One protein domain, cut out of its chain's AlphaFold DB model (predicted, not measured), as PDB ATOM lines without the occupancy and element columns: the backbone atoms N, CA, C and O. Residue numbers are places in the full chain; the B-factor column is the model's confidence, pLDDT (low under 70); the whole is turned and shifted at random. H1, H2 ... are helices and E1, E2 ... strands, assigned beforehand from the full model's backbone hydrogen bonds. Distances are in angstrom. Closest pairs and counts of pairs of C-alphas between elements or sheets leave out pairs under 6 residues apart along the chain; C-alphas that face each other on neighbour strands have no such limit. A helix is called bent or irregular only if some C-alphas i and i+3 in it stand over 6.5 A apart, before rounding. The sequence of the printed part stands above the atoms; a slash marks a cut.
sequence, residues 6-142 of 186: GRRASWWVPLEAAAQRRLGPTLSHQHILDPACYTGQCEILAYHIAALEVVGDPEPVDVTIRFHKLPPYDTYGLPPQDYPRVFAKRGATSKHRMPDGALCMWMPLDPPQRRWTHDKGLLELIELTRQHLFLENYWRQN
ATOM      1  N   GLY A   6     162.484 129.516 176.477       92.50
ATOM      2  CA  GLY A   6     161.922 130.366 177.523       92.50
ATOM      3  C   GLY A   6     162.372 130.033 178.954       92.50
ATOM      4  O   GLY A   6     162.135 130.844 179.833       92.50
ATOM      5  N   ARG A   7     162.988 128.868 179.236       91.44
ATOM      6  CA  ARG A   7     163.523 128.509 180.578       91.44
ATOM      7  C   ARG A   7     164.997 128.874 180.681       91.44
ATOM      8  O   ARG A   7     165.554 128.860 181.774       91.44
ATOM      9  N   ARG A   8     165.651 129.180 179.558       93.12
ATOM     10  CA  ARG A   8     167.067 129.529 179.550       93.12
ATOM     11  C   ARG A   8     167.221 130.974 179.986       93.12
ATOM     12  O   ARG A   8     166.806 131.880 179.267       93.12
ATOM     13  N   ALA A   9     167.874 131.187 181.125       92.12
ATOM     14  CA  ALA A   9     168.243 132.527 181.585       92.12
ATOM     15  C   ALA A   9     169.043 133.299 180.528       92.12
ATOM     16  O   ALA A   9     168.817 134.487 180.334       92.12
ATOM     17  N   SER A  10     169.889 132.606 179.760       94.44
ATOM     18  CA  SER A  10     170.632 133.193 178.638       94.44
ATOM     19  C   SER A  10     169.749 133.766 177.523       94.44
ATOM     20  O   SER A  10     170.248 134.532 176.707       94.44
ATOM     21  N   TRP A  11     168.465 133.403 177.469       95.69
ATOM     22  CA  TRP A  11     167.507 133.937 176.507       95.69
ATOM     23  C   TRP A  11     166.562 134.966 177.141       95.69
ATOM     24  O   TRP A  11     166.445 136.069 176.615       95.69
ATOM     25  N   TRP A  12     165.916 134.660 178.275       93.94
ATOM     26  CA  TRP A  12     164.899 135.568 178.830       93.94
ATOM     27  C   TRP A  12     165.496 136.787 179.551       93.94
ATOM     28  O   TRP A  12     164.916 137.864 179.480       93.94
ATOM     29  N   VAL A  13     166.679 136.671 180.170       94.69
ATOM     30  CA  VAL A  13     167.327 137.808 180.849       94.69
ATOM     31  C   VAL A  13     167.639 138.955 179.878       94.69
ATOM     32  O   VAL A  13     167.197 140.074 180.146       94.69
ATOM     33  N   PRO A  14     168.356 138.748 178.749       97.06
ATOM     34  CA  PRO A  14     168.609 139.840 177.806       97.06
ATOM     35  C   PRO A  14     167.331 140.344 177.126       97.06
ATOM     36  O   PRO A  14     167.206 141.546 176.900       97.06
ATOM     37  N   LEU A  15     166.369 139.454 176.856       97.81
ATOM     38  CA  LEU A  15     165.060 139.820 176.318       97.81
ATOM     39  C   LEU A  15     164.328 140.809 177.244       97.81
ATOM     40  O   LEU A  15     163.815 141.825 176.782       97.81
ATOM     41  N   GLU A  16     164.272 140.523 178.544       97.25
ATOM     42  CA  GLU A  16     163.453 141.250 179.519       97.25
ATOM     43  C   GLU A  16     164.135 142.511 180.074       97.25
ATOM     44  O   GLU A  16     163.459 143.493 180.381       97.25
ATOM     45  N   ALA A  17     165.468 142.524 180.181       97.62
ATOM     46  CA  ALA A  17     166.211 143.489 180.998       97.62
ATOM     47  C   ALA A  17     165.839 144.967 180.765       97.62
ATOM     48  O   ALA A  17     165.725 145.739 181.719       97.62
ATOM     49  N   ALA A  18     165.667 145.387 179.508       98.44
ATOM     50  CA  ALA A  18     165.282 146.764 179.191       98.44
ATOM     51  C   ALA A  18     163.828 147.075 179.580       98.44
ATOM     52  O   ALA A  18     163.551 148.157 180.099       98.44
ATOM     53  N   ALA A  19     162.916 146.121 179.378       98.25
ATOM     54  CA  ALA A  19     161.511 146.266 179.738       98.25
ATOM     55  C   ALA A  19     161.346 146.344 181.261       98.25
ATOM     56  O   ALA A  19     160.664 147.243 181.749       98.25
ATOM     57  N   GLN A  20     162.059 145.498 182.011       97.88
ATOM     58  CA  GLN A  20     162.020 145.517 183.473       97.88
ATOM     59  C   GLN A  20     162.516 146.847 184.048       97.88
ATOM     60  O   GLN A  20     161.902 147.388 184.964       97.88
ATOM     61  N   ARG A  21     163.579 147.438 183.480       98.25
ATOM     62  CA  ARG A  21     164.041 148.780 183.887       98.25
ATOM     63  C   ARG A  21     163.010 149.877 183.613       98.25
ATOM     64  O   ARG A  21     162.955 150.845 184.363       98.25
ATOM     65  N   ARG A  22     162.233 149.759 182.531       98.12
ATOM     66  CA  ARG A  22     161.285 150.793 182.084       98.12
ATOM     67  C   ARG A  22     159.917 150.707 182.760       98.12
ATOM     68  O   ARG A  22     159.293 151.749 182.966       98.12
ATOM     69  N   LEU A  23     159.441 149.493 183.017       97.44
ATOM     70  CA  LEU A  23     158.090 149.205 183.507       97.44
ATOM     71  C   LEU A  23     158.076 148.794 184.982       97.44
ATOM     72  O   LEU A  23     157.090 149.022 185.677       97.44
ATOM     73  N   GLY A  24     159.181 148.238 185.484       96.94
ATOM     74  CA  GLY A  24     159.321 147.840 186.877       96.94
ATOM     75  C   GLY A  24     158.181 146.915 187.320       96.94
ATOM     76  O   GLY A  24     158.009 145.852 186.728       96.94
ATOM     77  N   PRO A  25     157.402 147.287 188.350       96.81
ATOM     78  CA  PRO A  25     156.393 146.411 188.941       96.81
ATOM     79  C   PRO A  25     155.170 146.151 188.050       96.81
ATOM     80  O   PRO A  25     154.400 145.244 188.351       96.81
ATOM     81  N   THR A  26     154.957 146.923 186.977       97.81
ATOM     82  CA  THR A  26     153.831 146.676 186.060       97.81
ATOM     83  C   THR A  26     154.120 145.563 185.057       97.81
ATOM     84  O   THR A  26     153.194 145.080 184.408       97.81
ATOM     85  N   LEU A  27     155.381 145.136 184.949       98.50
ATOM     86  CA  LEU A  27     155.795 143.970 184.186       98.50
ATOM     87  C   LEU A  27     155.964 142.777 185.129       98.50
ATOM     88  O   LEU A  27     156.687 142.835 186.120       98.50
ATOM     89  N   SER A  28     155.319 141.670 184.785       98.00
ATOM     90  CA  SER A  28     155.536 140.375 185.426       98.00
ATOM     91  C   SER A  28     155.580 139.275 184.375       98.00
ATOM     92  O   SER A  28     155.091 139.454 183.258       98.00
ATOM     93  N   HIS A  29     156.151 138.124 184.718       96.88
ATOM     94  CA  HIS A  29     156.082 136.941 183.874       96.88
ATOM     95  C   HIS A  29     155.692 135.704 184.676       96.88
ATOM     96  O   HIS A  29     155.885 135.632 185.888       96.88
ATOM     97  N   GLN A  30     155.174 134.698 183.983       95.25
ATOM     98  CA  GLN A  30     154.900 133.387 184.551       95.25
ATOM     99  C   GLN A  30     155.111 132.287 183.514       95.25
ATOM    100  O   GLN A  30     154.863 132.472 182.318       95.25
ATOM    101  N   HIS A  31     155.511 131.114 183.995       93.38
ATOM    102  CA  HIS A  31     155.487 129.894 183.203       93.38
ATOM    103  C   HIS A  31     154.132 129.212 183.358       93.38
ATOM    104  O   HIS A  31     153.731 128.865 184.466       93.38
ATOM    105  N   ILE A  32     153.439 129.007 182.244       91.50
ATOM    106  CA  ILE A  32     152.152 128.316 182.201       91.50
ATOM    107  C   ILE A  32     152.370 126.959 181.543       91.50
ATOM    108  O   ILE A  32     153.038 126.854 180.512       91.50
ATOM    109  N   LEU A  33     151.794 125.927 182.146       87.12
ATOM    110  CA  LEU A  33     151.591 124.634 181.509       87.12
ATOM    111  C   LEU A  33     150.126 124.578 181.093       87.12
ATOM    112  O   LEU A  33     149.253 124.645 181.955       87.12
ATOM    113  N   ASP A  34     149.865 124.503 179.792       78.19
ATOM    114  CA  ASP A  34     148.513 124.341 179.264       78.19
ATOM    115  C   ASP A  34     148.277 122.866 178.886       78.19
ATOM    116  O   ASP A  34     148.721 122.423 177.818       78.19
ATOM    117  N   PRO A  35     147.612 122.084 179.760       67.12
ATOM    118  CA  PRO A  35     147.327 120.677 179.506       67.12
ATOM    119  C   PRO A  35     146.236 120.475 178.447       67.12
ATOM    120  O   PRO A  35     146.094 119.365 177.944       67.12
ATOM    121  N   ALA A  36     145.463 121.514 178.109       62.09
ATOM    122  CA  ALA A  36     144.363 121.433 177.151       62.09
ATOM    123  C   ALA A  36     144.823 121.619 175.699       62.09
ATOM    124  O   ALA A  36     144.026 121.475 174.769       62.09
ATOM    125  N   CYS A  37     146.098 121.936 175.475       65.88
ATOM    126  CA  CYS A  37     146.597 122.051 174.123       65.88
ATOM    127  C   CYS A  37     146.778 120.671 173.475       65.88
ATOM    128  O   CYS A  37     147.155 119.699 174.126       65.88
ATOM    129  N   TYR A  38     146.555 120.601 172.162       57.50
ATOM    130  CA  TYR A  38     146.509 119.352 171.392       57.50
ATOM    131  C   TYR A  38     147.760 118.459 171.537       57.50
ATOM    132  O   TYR A  38     147.685 117.249 171.352       57.50
ATOM    133  N   THR A  39     148.911 119.038 171.890       63.38
ATOM    134  CA  THR A  39     150.180 118.311 172.047       63.38
ATOM    135  C   THR A  39     150.464 117.855 173.482       63.38
ATOM    136  O   THR A  39     151.476 117.195 173.707       63.38
ATOM    137  N   GLY A  40     149.629 118.221 174.467       61.78
ATOM    138  CA  GLY A  40     149.835 117.910 175.891       61.78
ATOM    139  C   GLY A  40     151.115 118.509 176.501       61.78
ATOM    140  O   GLY A  40     151.501 118.142 177.608       61.78
ATOM    141  N   GLN A  41     151.804 119.396 175.773       66.50
ATOM    142  CA  GLN A  41     153.126 119.936 176.115       66.50
ATOM    143  C   GLN A  41     153.250 121.432 175.781       66.50
ATOM    144  O   GLN A  41     154.317 121.906 175.374       66.50
ATOM    145  N   CYS A  42     152.173 122.202 175.941       76.50
ATOM    146  CA  CYS A  42     152.235 123.648 175.752       76.50
ATOM    147  C   CYS A  42     152.779 124.311 177.001       76.50
ATOM    148  O   CYS A  42     152.060 124.765 177.886       76.50
ATOM    149  N   GLU A  43     154.101 124.348 177.051       91.25
ATOM    150  CA  GLU A  43     154.805 125.288 177.897       91.25
ATOM    151  C   GLU A  43     154.645 126.685 177.285       91.25
ATOM    152  O   GLU A  43     154.713 126.859 176.063       91.25
ATOM    153  N   ILE A  44     154.377 127.678 178.126       93.94
ATOM    154  CA  ILE A  44     154.218 129.075 177.728       93.94
ATOM    155  C   ILE A  44     155.021 129.926 178.705       93.94
ATOM    156  O   ILE A  44     154.892 129.759 179.916       93.94
ATOM    157  N   LEU A  45     155.825 130.857 178.194       96.12
ATOM    158  CA  LEU A  45     156.302 131.991 178.979       96.12
ATOM    159  C   LEU A  45     155.385 133.169 178.658       96.12
ATOM    160  O   LEU A  45     155.353 133.648 177.522       96.12
ATOM    161  N   ALA A  46     154.593 133.577 179.645       97.31
ATOM    162  CA  ALA A  46     153.645 134.670 179.516       97.31
ATOM    163  C   ALA A  46     154.167 135.890 180.267       97.31
ATOM    164  O   ALA A  46     154.386 135.807 181.470       97.31
ATOM    165  N   TYR A  47     154.315 137.005 179.560       98.50
ATOM    166  CA  TYR A  47     154.529 138.319 180.150       98.50
ATOM    167  C   TYR A  47     153.194 139.038 180.280       98.50
ATOM    168  O   TYR A  47     152.398 139.033 179.338       98.50
ATOM    169  N   HIS A  48     152.979 139.676 181.422       98.62
ATOM    170  CA  HIS A  48     151.826 140.518 181.697       98.62
ATOM    171  C   HIS A  48     152.299 141.934 181.964       98.62
ATOM    172  O   HIS A  48     153.157 142.154 182.819       98.62
ATOM    173  N   ILE A  49     151.727 142.871 181.219       98.62
ATOM    174  CA  ILE A  49     151.941 144.298 181.382       98.62
ATOM    175  C   ILE A  49     150.621 144.883 181.858       98.62
ATOM    176  O   ILE A  49     149.658 144.943 181.091       98.62
ATOM    177  N   ALA A  50     150.582 145.268 183.129       98.12
ATOM    178  CA  ALA A  50     149.429 145.918 183.725       98.12
ATOM    179  C   ALA A  50     149.409 147.402 183.348       98.12
ATOM    180  O   ALA A  50     150.447 148.068 183.408       98.12
ATOM    181  N   ALA A  51     148.229 147.914 182.998       97.12
ATOM    182  CA  ALA A  51     147.994 149.339 182.771       97.12
ATOM    183  C   ALA A  51     148.983 149.995 181.780       97.12
ATOM    184  O   ALA A  51     149.584 151.034 182.064       97.12
ATOM    185  N   LEU A  52     149.163 149.403 180.592       98.19
ATOM    186  CA  LEU A  52     149.961 150.013 179.528       98.19
ATOM    187  C   LEU A  52     149.275 151.291 179.034       98.19
ATOM    188  O   LEU A  52     148.205 151.239 178.429       98.19
ATOM    189  N   GLU A  53     149.917 152.438 179.237       97.69
ATOM    190  CA  GLU A  53     149.443 153.699 178.671       97.69
ATOM    191  C   GLU A  53     149.565 153.685 177.143       97.69
ATOM    192  O   GLU A  53     150.636 153.404 176.588       97.69
ATOM    193  N   VAL A  54     148.466 154.015 176.469       97.56
ATOM    194  CA  VAL A  54     148.369 154.130 175.013       97.56
ATOM    195  C   VAL A  54     147.787 155.503 174.699       97.56
ATOM    196  O   VAL A  54     146.738 155.877 175.212       97.56
ATOM    197  N   VAL A  55     148.467 156.271 173.848       94.06
ATOM    198  CA  VAL A  55     147.998 157.607 173.455       94.06
ATOM    199  C   VAL A  55     146.596 157.515 172.844       94.06
ATOM    200  O   VAL A  55     146.303 156.606 172.074       94.06
ATOM    201  N   GLY A  56     145.717 158.457 173.190       91.50
ATOM    202  CA  GLY A  56     144.340 158.514 172.685       91.50
ATOM    203  C   GLY A  56     143.392 157.467 173.276       91.50
ATOM    204  O   GLY A  56     142.193 157.514 172.989       91.50
ATOM    205  N   ASP A  57     143.895 156.538 174.085       94.38
ATOM    206  CA  ASP A  57     143.071 155.637 174.877       94.38
ATOM    207  C   ASP A  57     142.751 156.299 176.222       94.38
ATOM    208  O   ASP A  57     143.680 156.745 176.897       94.38
ATOM    209  N   PRO A  58     141.472 156.415 176.618       91.50
ATOM    210  CA  PRO A  58     141.125 157.024 177.899       91.50
ATOM    211  C   PRO A  58     141.531 156.148 179.089       91.50
ATOM    212  O   PRO A  58     141.774 156.676 180.168       91.50
ATOM    213  N   GLU A  59     141.618 154.831 178.888       94.44
ATOM    214  CA  GLU A  59     141.919 153.859 179.934       94.44
ATOM    215  C   GLU A  59     143.231 153.124 179.625       94.44
ATOM    216  O   GLU A  59     143.465 152.732 178.473       94.44
ATOM    217  N   PRO A  60     144.083 152.875 180.635       95.81
ATOM    218  CA  PRO A  60     145.244 152.011 180.477       95.81
ATOM    219  C   PRO A  60     144.855 150.603 180.009       95.81
ATOM    220  O   PRO A  60     143.801 150.071 180.359       95.81
ATOM    221  N   VAL A  61     145.725 149.974 179.218       97.94
ATOM    222  CA  VAL A  61     145.432 148.696 178.559       97.94
ATOM    223  C   VAL A  61     146.263 147.569 179.156       97.94
ATOM    224  O   VAL A  61     147.489 147.615 179.124       97.94
ATOM    225  N   ASP A  62     145.616 146.504 179.619       98.38
ATOM    226  CA  ASP A  62     146.332 145.284 179.987       98.38
ATOM    227  C   ASP A  62     146.771 144.508 178.741       98.38
ATOM    228  O   ASP A  62     145.987 144.273 177.809       98.38
ATOM    229  N   VAL A  63     148.038 144.089 178.739       98.69
ATOM    230  CA  VAL A  63     148.658 143.353 177.635       98.69
ATOM    231  C   VAL A  63     149.248 142.042 178.138       98.69
ATOM    232  O   VAL A  63     149.991 142.008 179.116       98.69
ATOM    233  N   THR A  64     148.976 140.957 177.413       98.69
ATOM    234  CA  THR A  64     149.638 139.665 177.614       98.69
ATOM    235  C   THR A  64     150.439 139.290 176.376       98.69
ATOM    236  O   THR A  64     149.885 139.200 175.283       98.69
ATOM    237  N   ILE A  65     151.725 138.987 176.546       98.56
ATOM    238  CA  ILE A  65     152.597 138.472 175.484       98.56
ATOM    239  C   ILE A  65     152.927 137.016 175.803       98.56
ATOM    240  O   ILE A  65     153.414 136.715 176.890       98.56
ATOM    241  N   ARG A  66     152.664 136.097 174.870       97.31
ATOM    242  CA  ARG A  66     152.884 134.656 175.049       97.31
ATOM    243  C   ARG A  66     153.915 134.113 174.071       97.31
ATOM    244  O   ARG A  66     153.698 134.133 172.859       97.31
ATOM    245  N   PHE A  67     154.976 133.541 174.623       96.94
ATOM    246  CA  PHE A  67     155.976 132.751 173.910       96.94
ATOM    247  C   PHE A  67     155.675 131.262 174.099       96.94
ATOM    248  O   PHE A  67     155.514 130.817 175.234       96.94
ATOM    249  N   HIS A  68     155.586 130.499 173.005       93.88
ATOM    250  CA  HIS A  68     155.207 129.078 173.011       93.88
ATOM    251  C   HIS A  68     156.368 128.165 172.593       93.88
ATOM    252  O   HIS A  68     157.217 128.546 171.788       93.88
ATOM    253  N   LYS A  69     156.355 126.919 173.084       92.00
ATOM    254  CA  LYS A  69     157.400 125.883 172.840       92.00
ATOM    255  C   LYS A  69     157.209 125.387 171.440       92.00
ATOM    256  O   LYS A  69     158.114 125.340 170.620       92.00
ATOM    257  N   LEU A  70     155.959 124.987 171.279       90.44
ATOM    258  CA  LEU A  70     155.308 124.368 170.166       90.44
ATOM    259  C   LEU A  70     154.051 125.220 170.008       90.44
ATOM    260  O   LEU A  70     153.056 124.972 170.692       90.44
ATOM    261  N   PRO A  71     154.139 126.316 169.239       90.94
ATOM    262  CA  PRO A  71     152.988 127.158 168.967       90.94
ATOM    263  C   PRO A  71     151.823 126.314 168.430       90.94
ATOM    264  O   PRO A  71     152.019 125.579 167.464       90.94
ATOM    265  N   PRO A  72     150.609 126.413 169.001       89.38
ATOM    266  CA  PRO A  72     149.423 125.734 168.472       89.38
ATOM    267  C   PRO A  72     148.845 126.452 167.236       89.38
ATOM    268  O   PRO A  72     147.678 126.286 166.894       89.38
ATOM    269  N   TYR A  73     149.644 127.303 166.597       89.12
ATOM    270  CA  TYR A  73     149.275 128.171 165.492       89.12
ATOM    271  C   TYR A  73     150.407 128.217 164.470       89.12
ATOM    272  O   TYR A  73     151.566 127.961 164.795       89.12
ATOM    273  N   ASP A  74     150.068 128.596 163.240       90.06
ATOM    274  CA  ASP A  74     151.056 128.746 162.180       90.06
ATOM    275  C   ASP A  74     152.018 129.906 162.484       90.06
ATOM    276  O   ASP A  74     151.604 131.026 162.810       90.06
ATOM    277  N   THR A  75     153.311 129.604 162.408       92.06
ATOM    278  CA  THR A  75     154.419 130.557 162.538       92.06
ATOM    279  C   THR A  75     154.962 130.997 161.185       92.06
ATOM    280  O   THR A  75     155.849 131.843 161.137       92.06
ATOM    281  N   TYR A  76     154.439 130.453 160.082       90.94
ATOM    282  CA  TYR A  76     154.823 130.782 158.710       90.94
ATOM    283  C   TYR A  76     156.317 130.561 158.446       90.94
ATOM    284  O   TYR A  76     156.951 131.307 157.703       90.94
ATOM    285  N   GLY A  77     156.893 129.544 159.094       91.75
ATOM    286  CA  GLY A  77     158.320 129.223 159.017       91.75
ATOM    287  C   GLY A  77     159.214 130.064 159.933       91.75
ATOM    288  O   GLY A  77     160.429 129.872 159.922       91.75
ATOM    289  N   LEU A  78     158.650 130.970 160.738       93.69
ATOM    290  CA  LEU A  78     159.411 131.729 161.726       93.69
ATOM    291  C   LEU A  78     159.749 130.872 162.956       93.69
ATOM    292  O   LEU A  78     158.945 130.030 163.370       93.69
ATOM    293  N   PRO A  79     160.902 131.115 163.606       94.31
ATOM    294  CA  PRO A  79     161.193 130.515 164.900       94.31
ATOM    295  C   PRO A  79     160.115 130.887 165.935       94.31
ATOM    296  O   PRO A  79     159.701 132.049 165.980       94.31
ATOM    297  N   PRO A  80     159.680 129.963 166.815       94.25
ATOM    298  CA  PRO A  80     158.658 130.251 167.825       94.25
ATOM    299  C   PRO A  80     158.957 131.471 168.707       94.25
ATOM    300  O   PRO A  80     158.041 132.212 169.062       94.25
ATOM    301  N   GLN A  81     160.232 131.708 169.025       95.88
ATOM    302  CA  GLN A  81     160.673 132.863 169.805       95.88
ATOM    303  C   GLN A  81     160.505 134.211 169.085       95.88
ATOM    304  O   GLN A  81     160.479 135.234 169.758       95.88
ATOM    305  N   ASP A  82     160.362 134.218 167.756       96.69
ATOM    306  CA  ASP A  82     160.199 135.421 166.925       96.69
ATOM    307  C   ASP A  82     158.744 135.642 166.486       96.69
ATOM    308  O   ASP A  82     158.440 136.597 165.770       96.69
ATOM    309  N   TYR A  83     157.823 134.767 166.901       96.31
ATOM    310  CA  TYR A  83     156.401 134.894 166.588       96.31
ATOM    311  C   TYR A  83     155.509 134.698 167.829       96.31
ATOM    312  O   TYR A  83     154.680 133.774 167.883       96.31
ATOM    313  N   PRO A  84     155.684 135.551 168.863       97.25
ATOM    314  CA  PRO A  84     154.841 135.520 170.049       97.25
ATOM    315  C   PRO A  84     153.410 135.964 169.728       97.25
ATOM    316  O   PRO A  84     153.151 136.689 168.767       97.25
ATOM    317  N   ARG A  85     152.464 135.565 170.579       96.94
ATOM    318  CA  ARG A  85     151.085 136.068 170.530       96.94
ATOM    319  C   ARG A  85     150.910 137.212 171.511       96.94
ATOM    320  O   ARG A  85     151.181 137.046 172.697       96.94
ATOM    321  N   VAL A  86     150.425 138.343 171.015       98.31
ATOM    322  CA  VAL A  86     150.131 139.536 171.814       98.31
ATOM    323  C   VAL A  86     148.622 139.665 171.959       98.31
ATOM    324  O   VAL A  86     147.907 139.701 170.965       98.31
ATOM    325  N   PHE A  87     148.123 139.735 173.185       98.19
ATOM    326  CA  PHE A  87     146.706 139.895 173.485       98.19
ATOM    327  C   PHE A  87     146.487 141.202 174.226       98.19
ATOM    328  O   PHE A  87     147.158 141.479 175.215       98.19
ATOM    329  N   ALA A  88     145.510 141.969 173.761       98.00
ATOM    330  CA  ALA A  88     145.060 143.199 174.387       98.00
ATOM    331  C   ALA A  88     143.617 143.480 173.952       98.00
ATOM    332  O   ALA A  88     143.171 143.001 172.897       98.00
ATOM    333  N   LYS A  89     142.884 144.238 174.777       95.00
ATOM    334  CA  LYS A  89     141.500 144.674 174.512       95.00
ATOM    335  C   LYS A  89     140.612 143.566 173.933       95.00
ATOM    336  O   LYS A  89     140.059 143.710 172.840       95.00
ATOM    337  N   ARG A  90     140.528 142.410 174.602       90.25
ATOM    338  CA  ARG A  90     139.739 141.268 174.100       90.25
ATOM    339  C   ARG A  90     138.277 141.693 173.901       90.25
ATOM    340  O   ARG A  90     137.719 142.379 174.747       90.25
ATOM    341  N   GLY A  91     137.683 141.310 172.773       87.81
ATOM    342  CA  GLY A  91     136.303 141.662 172.413       87.81
ATOM    343  C   GLY A  91     136.128 143.015 171.712       87.81
ATOM    344  O   GLY A  91     135.105 143.218 171.068       87.81
ATOM    345  N   ALA A  92     137.117 143.915 171.752       91.00
ATOM    346  CA  ALA A  92     137.050 145.157 170.983       91.00
ATOM    347  C   ALA A  92     137.171 144.887 169.474       91.00
ATOM    348  O   ALA A  92     137.980 144.044 169.054       91.00
ATOM    349  N   THR A  93     136.427 145.652 168.668       91.19
ATOM    350  CA  THR A  93     136.596 145.676 167.212       91.19
ATOM    351  C   THR A  93     138.037 146.037 166.865       91.19
ATOM    352  O   THR A  93     138.659 146.895 167.502       91.19
ATOM    353  N   SER A  94     138.588 145.323 165.892       90.88
ATOM    354  CA  SER A  94     139.988 145.457 165.511       90.88
ATOM    355  C   SER A  94     140.166 145.084 164.054       90.88
ATOM    356  O   SER A  94     139.574 144.108 163.582       90.88
ATOM    357  N   LYS A  95     140.979 145.876 163.361       90.38
ATOM    358  CA  LYS A  95     141.364 145.632 161.973       90.38
ATOM    359  C   LYS A  95     142.382 144.495 161.864       90.38
ATOM    360  O   LYS A  95     142.357 143.725 160.907       90.38
ATOM    361  N   HIS A  96     143.259 144.375 162.856       90.81
ATOM    362  CA  HIS A  96     144.411 143.483 162.854       90.81
ATOM    363  C   HIS A  96     144.338 142.468 163.995       90.81
ATOM    364  O   HIS A  96     145.102 142.512 164.960       90.81
ATOM    365  N   ARG A  97     143.453 141.479 163.846       91.75
ATOM    366  CA  ARG A  97     143.401 140.303 164.725       91.75
ATOM    367  C   ARG A  97     143.715 139.009 163.995       91.75
ATOM    368  O   ARG A  97     143.318 138.792 162.853       91.75
ATOM    369  N   MET A  98     144.379 138.124 164.720       90.25
ATOM    370  CA  MET A  98     144.519 136.711 164.397       90.25
ATOM    371  C   MET A  98     143.240 135.947 164.790       90.25
ATOM    372  O   MET A  98     142.488 136.416 165.651       90.25
ATOM    373  N   PRO A  99     142.994 134.745 164.228       89.00
ATOM    374  CA  PRO A  99     141.817 133.937 164.569       89.00
ATOM    375  C   PRO A  99     141.693 133.571 166.057       89.00
ATOM    376  O   PRO A  99     140.588 133.379 166.552       89.00
ATOM    377  N   ASP A 100     142.811 133.502 166.785       89.69
ATOM    378  CA  ASP A 100     142.852 133.246 168.233       89.69
ATOM    379  C   ASP A 100     142.608 134.509 169.089       89.69
ATOM    380  O   ASP A 100     142.646 134.463 170.322       89.69
ATOM    381  N   GLY A 101     142.338 135.649 168.447       92.38
ATOM    382  CA  GLY A 101     142.078 136.935 169.084       92.38
ATOM    383  C   GLY A 101     143.330 137.731 169.453       92.38
ATOM    384  O   GLY A 101     143.187 138.842 169.976       92.38
ATOM    385  N   ALA A 102     144.531 137.208 169.181       95.38
ATOM    386  CA  ALA A 102     145.764 137.979 169.306       95.38
ATOM    387  C   ALA A 102     145.824 139.108 168.270       95.38
ATOM    388  O   ALA A 102     145.182 139.042 167.224       95.38
ATOM    389  N   LEU A 103     146.618 140.135 168.548       95.38
ATOM    390  CA  LEU A 103     146.928 141.194 167.599       95.38
ATOM    391  C   LEU A 103     147.809 140.645 166.469       95.38
ATOM    392  O   LEU A 103     148.756 139.887 166.706       95.38
ATOM    393  N   CYS A 104     147.505 141.045 165.238       92.56
ATOM    394  CA  CYS A 104     148.369 140.824 164.085       92.56
ATOM    395  C   CYS A 104     149.394 141.964 164.028       92.56
ATOM    396  O   CYS A 104     149.128 143.035 163.493       92.56
ATOM    397  N   MET A 105     150.552 141.741 164.644       92.94
ATOM    398  CA  MET A 105     151.536 142.797 164.902       92.94
ATOM    399  C   MET A 105     152.325 143.236 163.658       92.94
ATOM    400  O   MET A 105     152.696 144.399 163.536       92.94
ATOM    401  N   TRP A 106     152.603 142.300 162.753       91.06
ATOM    402  CA  TRP A 106     153.346 142.496 161.507       91.06
ATOM    403  C   TRP A 106     153.000 141.366 160.536       91.06
ATOM    404  O   TRP A 106     152.481 140.327 160.950       91.06
ATOM    405  N   MET A 107     153.340 141.520 159.255       89.12
ATOM    406  CA  MET A 107     153.178 140.447 158.273       89.12
ATOM    407  C   MET A 107     154.308 139.413 158.429       89.12
ATOM    408  O   MET A 107     155.452 139.776 158.190       89.12
ATOM    409  N   PRO A 108     154.066 138.136 158.798       87.31
ATOM    410  CA  PRO A 108     155.124 137.131 159.003       87.31
ATOM    411  C   PRO A 108     156.187 136.993 157.900       87.31
ATOM    412  O   PRO A 108     157.336 136.681 158.201       87.31
ATOM    413  N   LEU A 109     155.817 137.220 156.638       85.75
ATOM    414  CA  LEU A 109     156.705 137.086 155.479       85.75
ATOM    415  C   LEU A 109     157.512 138.359 155.183       85.75
ATOM    416  O   LEU A 109     158.336 138.351 154.269       85.75
ATOM    417  N   ASP A 110     157.304 139.436 155.945       88.06
ATOM    418  CA  ASP A 110     158.126 140.635 155.826       88.06
ATOM    419  C   ASP A 110     159.600 140.321 156.155       88.06
ATOM    420  O   ASP A 110     159.910 139.392 156.917       88.06
ATOM    421  N   PRO A 111     160.553 141.088 155.607       90.00
ATOM    422  CA  PRO A 111     161.954 140.942 155.976       90.00
ATOM    423  C   PRO A 111     162.162 141.269 157.473       90.00
ATOM    424  O   PRO A 111     161.394 142.056 158.034       90.00
ATOM    425  N   PRO A 112     163.195 140.717 158.146       89.38
ATOM    426  CA  PRO A 112     163.404 140.897 159.592       89.38
ATOM    427  C   PRO A 112     163.441 142.358 160.063       89.38
ATOM    428  O   PRO A 112     163.057 142.663 161.186       89.38
ATOM    429  N   GLN A 113     163.851 143.290 159.200       90.44
ATOM    430  CA  GLN A 113     163.886 144.722 159.507       90.44
ATOM    431  C   GLN A 113     162.485 145.328 159.695       90.44
ATOM    432  O   GLN A 113     162.354 146.336 160.380       90.44
ATOM    433  N   ARG A 114     161.445 144.713 159.114       90.69
ATOM    434  CA  ARG A 114     160.033 145.129 159.205       90.69
ATOM    435  C   ARG A 114     159.228 144.316 160.229       90.69
ATOM    436  O   ARG A 114     158.027 144.523 160.368       90.69
ATOM    437  N   ARG A 115     159.869 143.396 160.952       94.06
ATOM    438  CA  ARG A 115     159.242 142.574 161.996       94.06
ATOM    439  C   ARG A 115     159.984 142.713 163.308       94.06
ATOM    440  O   ARG A 115     161.131 143.151 163.343       94.06
ATOM    441  N   TRP A 116     159.348 142.297 164.391       97.44
ATOM    442  CA  TRP A 116     160.074 142.053 165.625       97.44
ATOM    443  C   TRP A 116     160.783 140.689 165.578       97.44
ATOM    444  O   TRP A 116     160.323 139.757 164.913       97.44
ATOM    445  N   THR A 117     161.899 140.595 166.288       96.69
ATOM    446  CA  THR A 117     162.725 139.401 166.499       96.69
ATOM    447  C   THR A 117     163.240 139.441 167.938       96.69
ATOM    448  O   THR A 117     163.400 140.518 168.511       96.69
ATOM    449  N   HIS A 118     163.473 138.287 168.563       96.62
ATOM    450  CA  HIS A 118     163.780 138.210 169.999       96.62
ATOM    451  C   HIS A 118     165.045 138.966 170.429       96.62
ATOM    452  O   HIS A 118     165.129 139.417 171.572       96.62
ATOM    453  N   ASP A 119     166.013 139.127 169.529       96.25
ATOM    454  CA  ASP A 119     167.253 139.882 169.736       96.25
ATOM    455  C   ASP A 119     167.020 141.387 169.938       96.25
ATOM    456  O   ASP A 119     167.846 142.061 170.553       96.25
ATOM    457  N   LYS A 120     165.869 141.904 169.502       97.62
ATOM    458  CA  LYS A 120     165.437 143.292 169.724       97.62
ATOM    459  C   LYS A 120     164.926 143.556 171.142       97.62
ATOM    460  O   LYS A 120     164.781 144.702 171.561       97.62
ATOM    461  N   GLY A 121     164.662 142.501 171.911       98.25
ATOM    462  CA  GLY A 121     164.207 142.620 173.291       98.25
ATOM    463  C   GLY A 121     162.700 142.859 173.435       98.25
ATOM    464  O   GLY A 121     161.996 143.279 172.515       98.25
ATOM    465  N   LEU A 122     162.195 142.596 174.640       98.69
ATOM    466  CA  LEU A 122     160.780 142.703 174.996       98.69
ATOM    467  C   LEU A 122     160.285 144.149 174.974       98.69
ATOM    468  O   LEU A 122     159.130 144.392 174.637       98.69
ATOM    469  N   LEU A 123     161.148 145.112 175.316       98.69
ATOM    470  CA  LEU A 123     160.763 146.522 175.327       98.69
ATOM    471  C   LEU A 123     160.330 146.979 173.930       98.69
ATOM    472  O   LEU A 123     159.274 147.586 173.809       98.69
ATOM    473  N   GLU A 124     161.070 146.619 172.877       98.50
ATOM    474  CA  GLU A 124     160.684 146.961 171.502       98.50
ATOM    475  C   GLU A 124     159.347 146.313 171.106       98.50
ATOM    476  O   GLU A 124     158.504 146.971 170.502       98.50
ATOM    477  N   LEU A 125     159.088 145.065 171.516       98.69
ATOM    478  CA  LEU A 125     157.790 144.418 171.282       98.69
ATOM    479  C   LEU A 125     156.639 145.149 171.988       98.69
ATOM    480  O   LEU A 125     155.545 145.262 171.435       98.69
ATOM    481  N   ILE A 126     156.874 145.656 173.199       98.75
ATOM    482  CA  ILE A 126     155.886 146.436 173.951       98.75
ATOM    483  C   ILE A 126     155.640 147.790 173.276       98.75
ATOM    484  O   ILE A 126     154.488 148.197 173.156       98.75
ATOM    485  N   GLU A 127     156.679 148.463 172.776       98.38
ATOM    486  CA  GLU A 127     156.528 149.717 172.022       98.38
ATOM    487  C   GLU A 127     155.745 149.511 170.718       98.38
ATOM    488  O   GLU A 127     154.805 150.258 170.437       98.38
ATOM    489  N   LEU A 128     156.051 148.448 169.966       97.69
ATOM    490  CA  LEU A 128     155.278 148.059 168.782       97.69
ATOM    491  C   LEU A 128     153.819 147.756 169.143       97.69
ATOM    492  O   LEU A 128     152.905 148.157 168.425       97.69
ATOM    493  N   THR A 129     153.589 147.096 170.282       98.25
ATOM    494  CA  THR A 129     152.242 146.835 170.816       98.25
ATOM    495  C   THR A 129     151.502 148.129 171.134       98.25
ATOM    496  O   THR A 129     150.352 148.292 170.727       98.25
ATOM    497  N   ARG A 130     152.158 149.082 171.804       98.19
ATOM    498  CA  ARG A 130     151.584 150.395 172.121       98.19
ATOM    499  C   ARG A 130     151.212 151.159 170.853       98.19
ATOM    500  O   ARG A 130     150.102 151.681 170.763       98.19
ATOM    501  N   GLN A 131     152.105 151.191 169.864       97.12
ATOM    502  CA  GLN A 131     151.842 151.824 168.571       97.12
ATOM    503  C   GLN A 131     150.658 151.163 167.860       97.12
ATOM    504  O   GLN A 131     149.766 151.855 167.376       97.12
ATOM    505  N   HIS A 132     150.612 149.833 167.833       96.75
ATOM    506  CA  HIS A 132     149.518 149.090 167.218       96.75
ATOM    507  C   HIS A 132     148.167 149.405 167.875       96.75
ATOM    508  O   HIS A 132     147.190 149.693 167.187       96.75
ATOM    509  N   LEU A 133     148.115 149.427 169.210       97.50
ATOM    510  CA  LEU A 133     146.906 149.769 169.962       97.50
ATOM    511  C   LEU A 133     146.435 151.202 169.703       97.50
ATOM    512  O   LEU A 133     145.230 151.426 169.569       97.50
ATOM    513  N   PHE A 134     147.367 152.151 169.582       97.12
ATOM    514  CA  PHE A 134     147.054 153.522 169.182       97.12
ATOM    515  C   PHE A 134     146.394 153.564 167.798       97.12
ATOM    516  O   PHE A 134     145.351 154.193 167.638       97.12
ATOM    517  N   LEU A 135     146.956 152.863 166.809       95.94
ATOM    518  CA  LEU A 135     146.418 152.844 165.446       95.94
ATOM    519  C   LEU A 135     145.040 152.182 165.381       95.94
ATOM    520  O   LEU A 135     144.144 152.696 164.721       95.94
ATOM    521  N   GLU A 136     144.845 151.094 166.123       95.69
ATOM    522  CA  GLU A 136     143.546 150.440 166.287       95.69
ATOM    523  C   GLU A 136     142.506 151.372 166.917       95.69
ATOM    524  O   GLU A 136     141.339 151.400 166.522       95.69
ATOM    525  N   ASN A 137     142.918 152.162 167.904       95.38
ATOM    526  CA  ASN A 137     142.048 153.146 168.524       95.38
ATOM    527  C   ASN A 137     141.698 154.288 167.569       95.38
ATOM    528  O   ASN A 137     140.524 154.627 167.435       95.38
ATOM    529  N   TYR A 138     142.686 154.813 166.848       95.94
ATOM    530  CA  TYR A 138     142.462 155.810 165.811       95.94
ATOM    531  C   TYR A 138     141.493 155.288 164.744       95.94
ATOM    532  O   TYR A 138     140.519 155.960 164.419       95.94
ATOM    533  N   TRP A 139     141.706 154.063 164.262       95.62
ATOM    534  CA  TRP A 139     140.850 153.394 163.284       95.62
ATOM    535  C   TRP A 139     139.390 153.306 163.747       95.62
ATOM    536  O   TRP A 139     138.490 153.660 162.985       95.62
ATOM    537  N   ARG A 140     139.148 152.915 165.008       94.38
ATOM    538  CA  ARG A 140     137.794 152.881 165.593       94.38
ATOM    539  C   ARG A 140     137.130 154.256 165.645       94.38
ATOM    540  O   ARG A 140     135.917 154.337 165.500       94.38
ATOM    541  N   GLN A 141     137.906 155.308 165.891       94.94
ATOM    542  CA  GLN A 141     137.392 156.668 166.077       94.94
ATOM    543  C   GLN A 141     137.257 157.463 164.769       94.94
ATOM    544  O   GLN A 141     136.613 158.506 164.767       94.94
ATOM    545  N   ASN A 142     137.861 156.999 163.670       95.31
ATOM    546  CA  ASN A 142     137.977 157.755 162.419       95.31
ATOM    547  C   ASN A 142     137.468 156.945 161.219       95.31
ATOM    548  O   ASN A 142     138.190 156.768 160.239       95.31
TER     549      ASN A 142
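Overview. This is residues 6 to 142 of the 186 residues of an uncharacterized protein of Micromonospora profundi (UniProt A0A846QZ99). A twisted four-stranded sheet has helices H1 and H2 over one face, in two layers, with H2 slanting over E2 and E3. The printed part has 137 residues, running H1, E1, E2, E3, E4, H2; the sheet E1 E2 E3 E4 is a meander, each strand the antiparallel neighbour of the one before. The class is mixed, the whole compact, with a radius of gyration of the C-alphas of 14.7 A and spans of 42 by 32 by 32 A.

Along the chain. H1, residues 9 to 26, begins at C-alpha (168.243, 132.527, 181.585). E1 is 27 to 34, E2 42 to 52 with 26.7 A, E3 61 to 68, E4 85 to 88. H2, 118 to 141, 32.4 A, ends at C-alpha (137.392, 156.668, 166.077). H1 and H2 are irregular: C-alphas 22 and 25 are 9.5 A apart, 119 and 122 8.8 A.

Arrangement. Within hydrogen-bond range are N 30 and O 46, 2.9 A, in hairpin E1 and E2; N 47 and O 65, 2.8 A, in E2 and E3; N 64 and O 87, 2.9 A, in E3 and E4. H1 touches H2 with residues 14 to 19 alone, closest C-alphas Leu 15 and Gly 121, 4.2 A. O i to N i+4 pairs within range are 9 of 14 in H1, 16 of 20 in H2.

Size, cuts and confidence. The C-alphas farthest apart, Arg 8 and Asn 142, are 44.0 A apart. The printed part has no cut; links E3 to E4 and E4 to H2 are long. Residues 35 to 41 have pLDDT under 70.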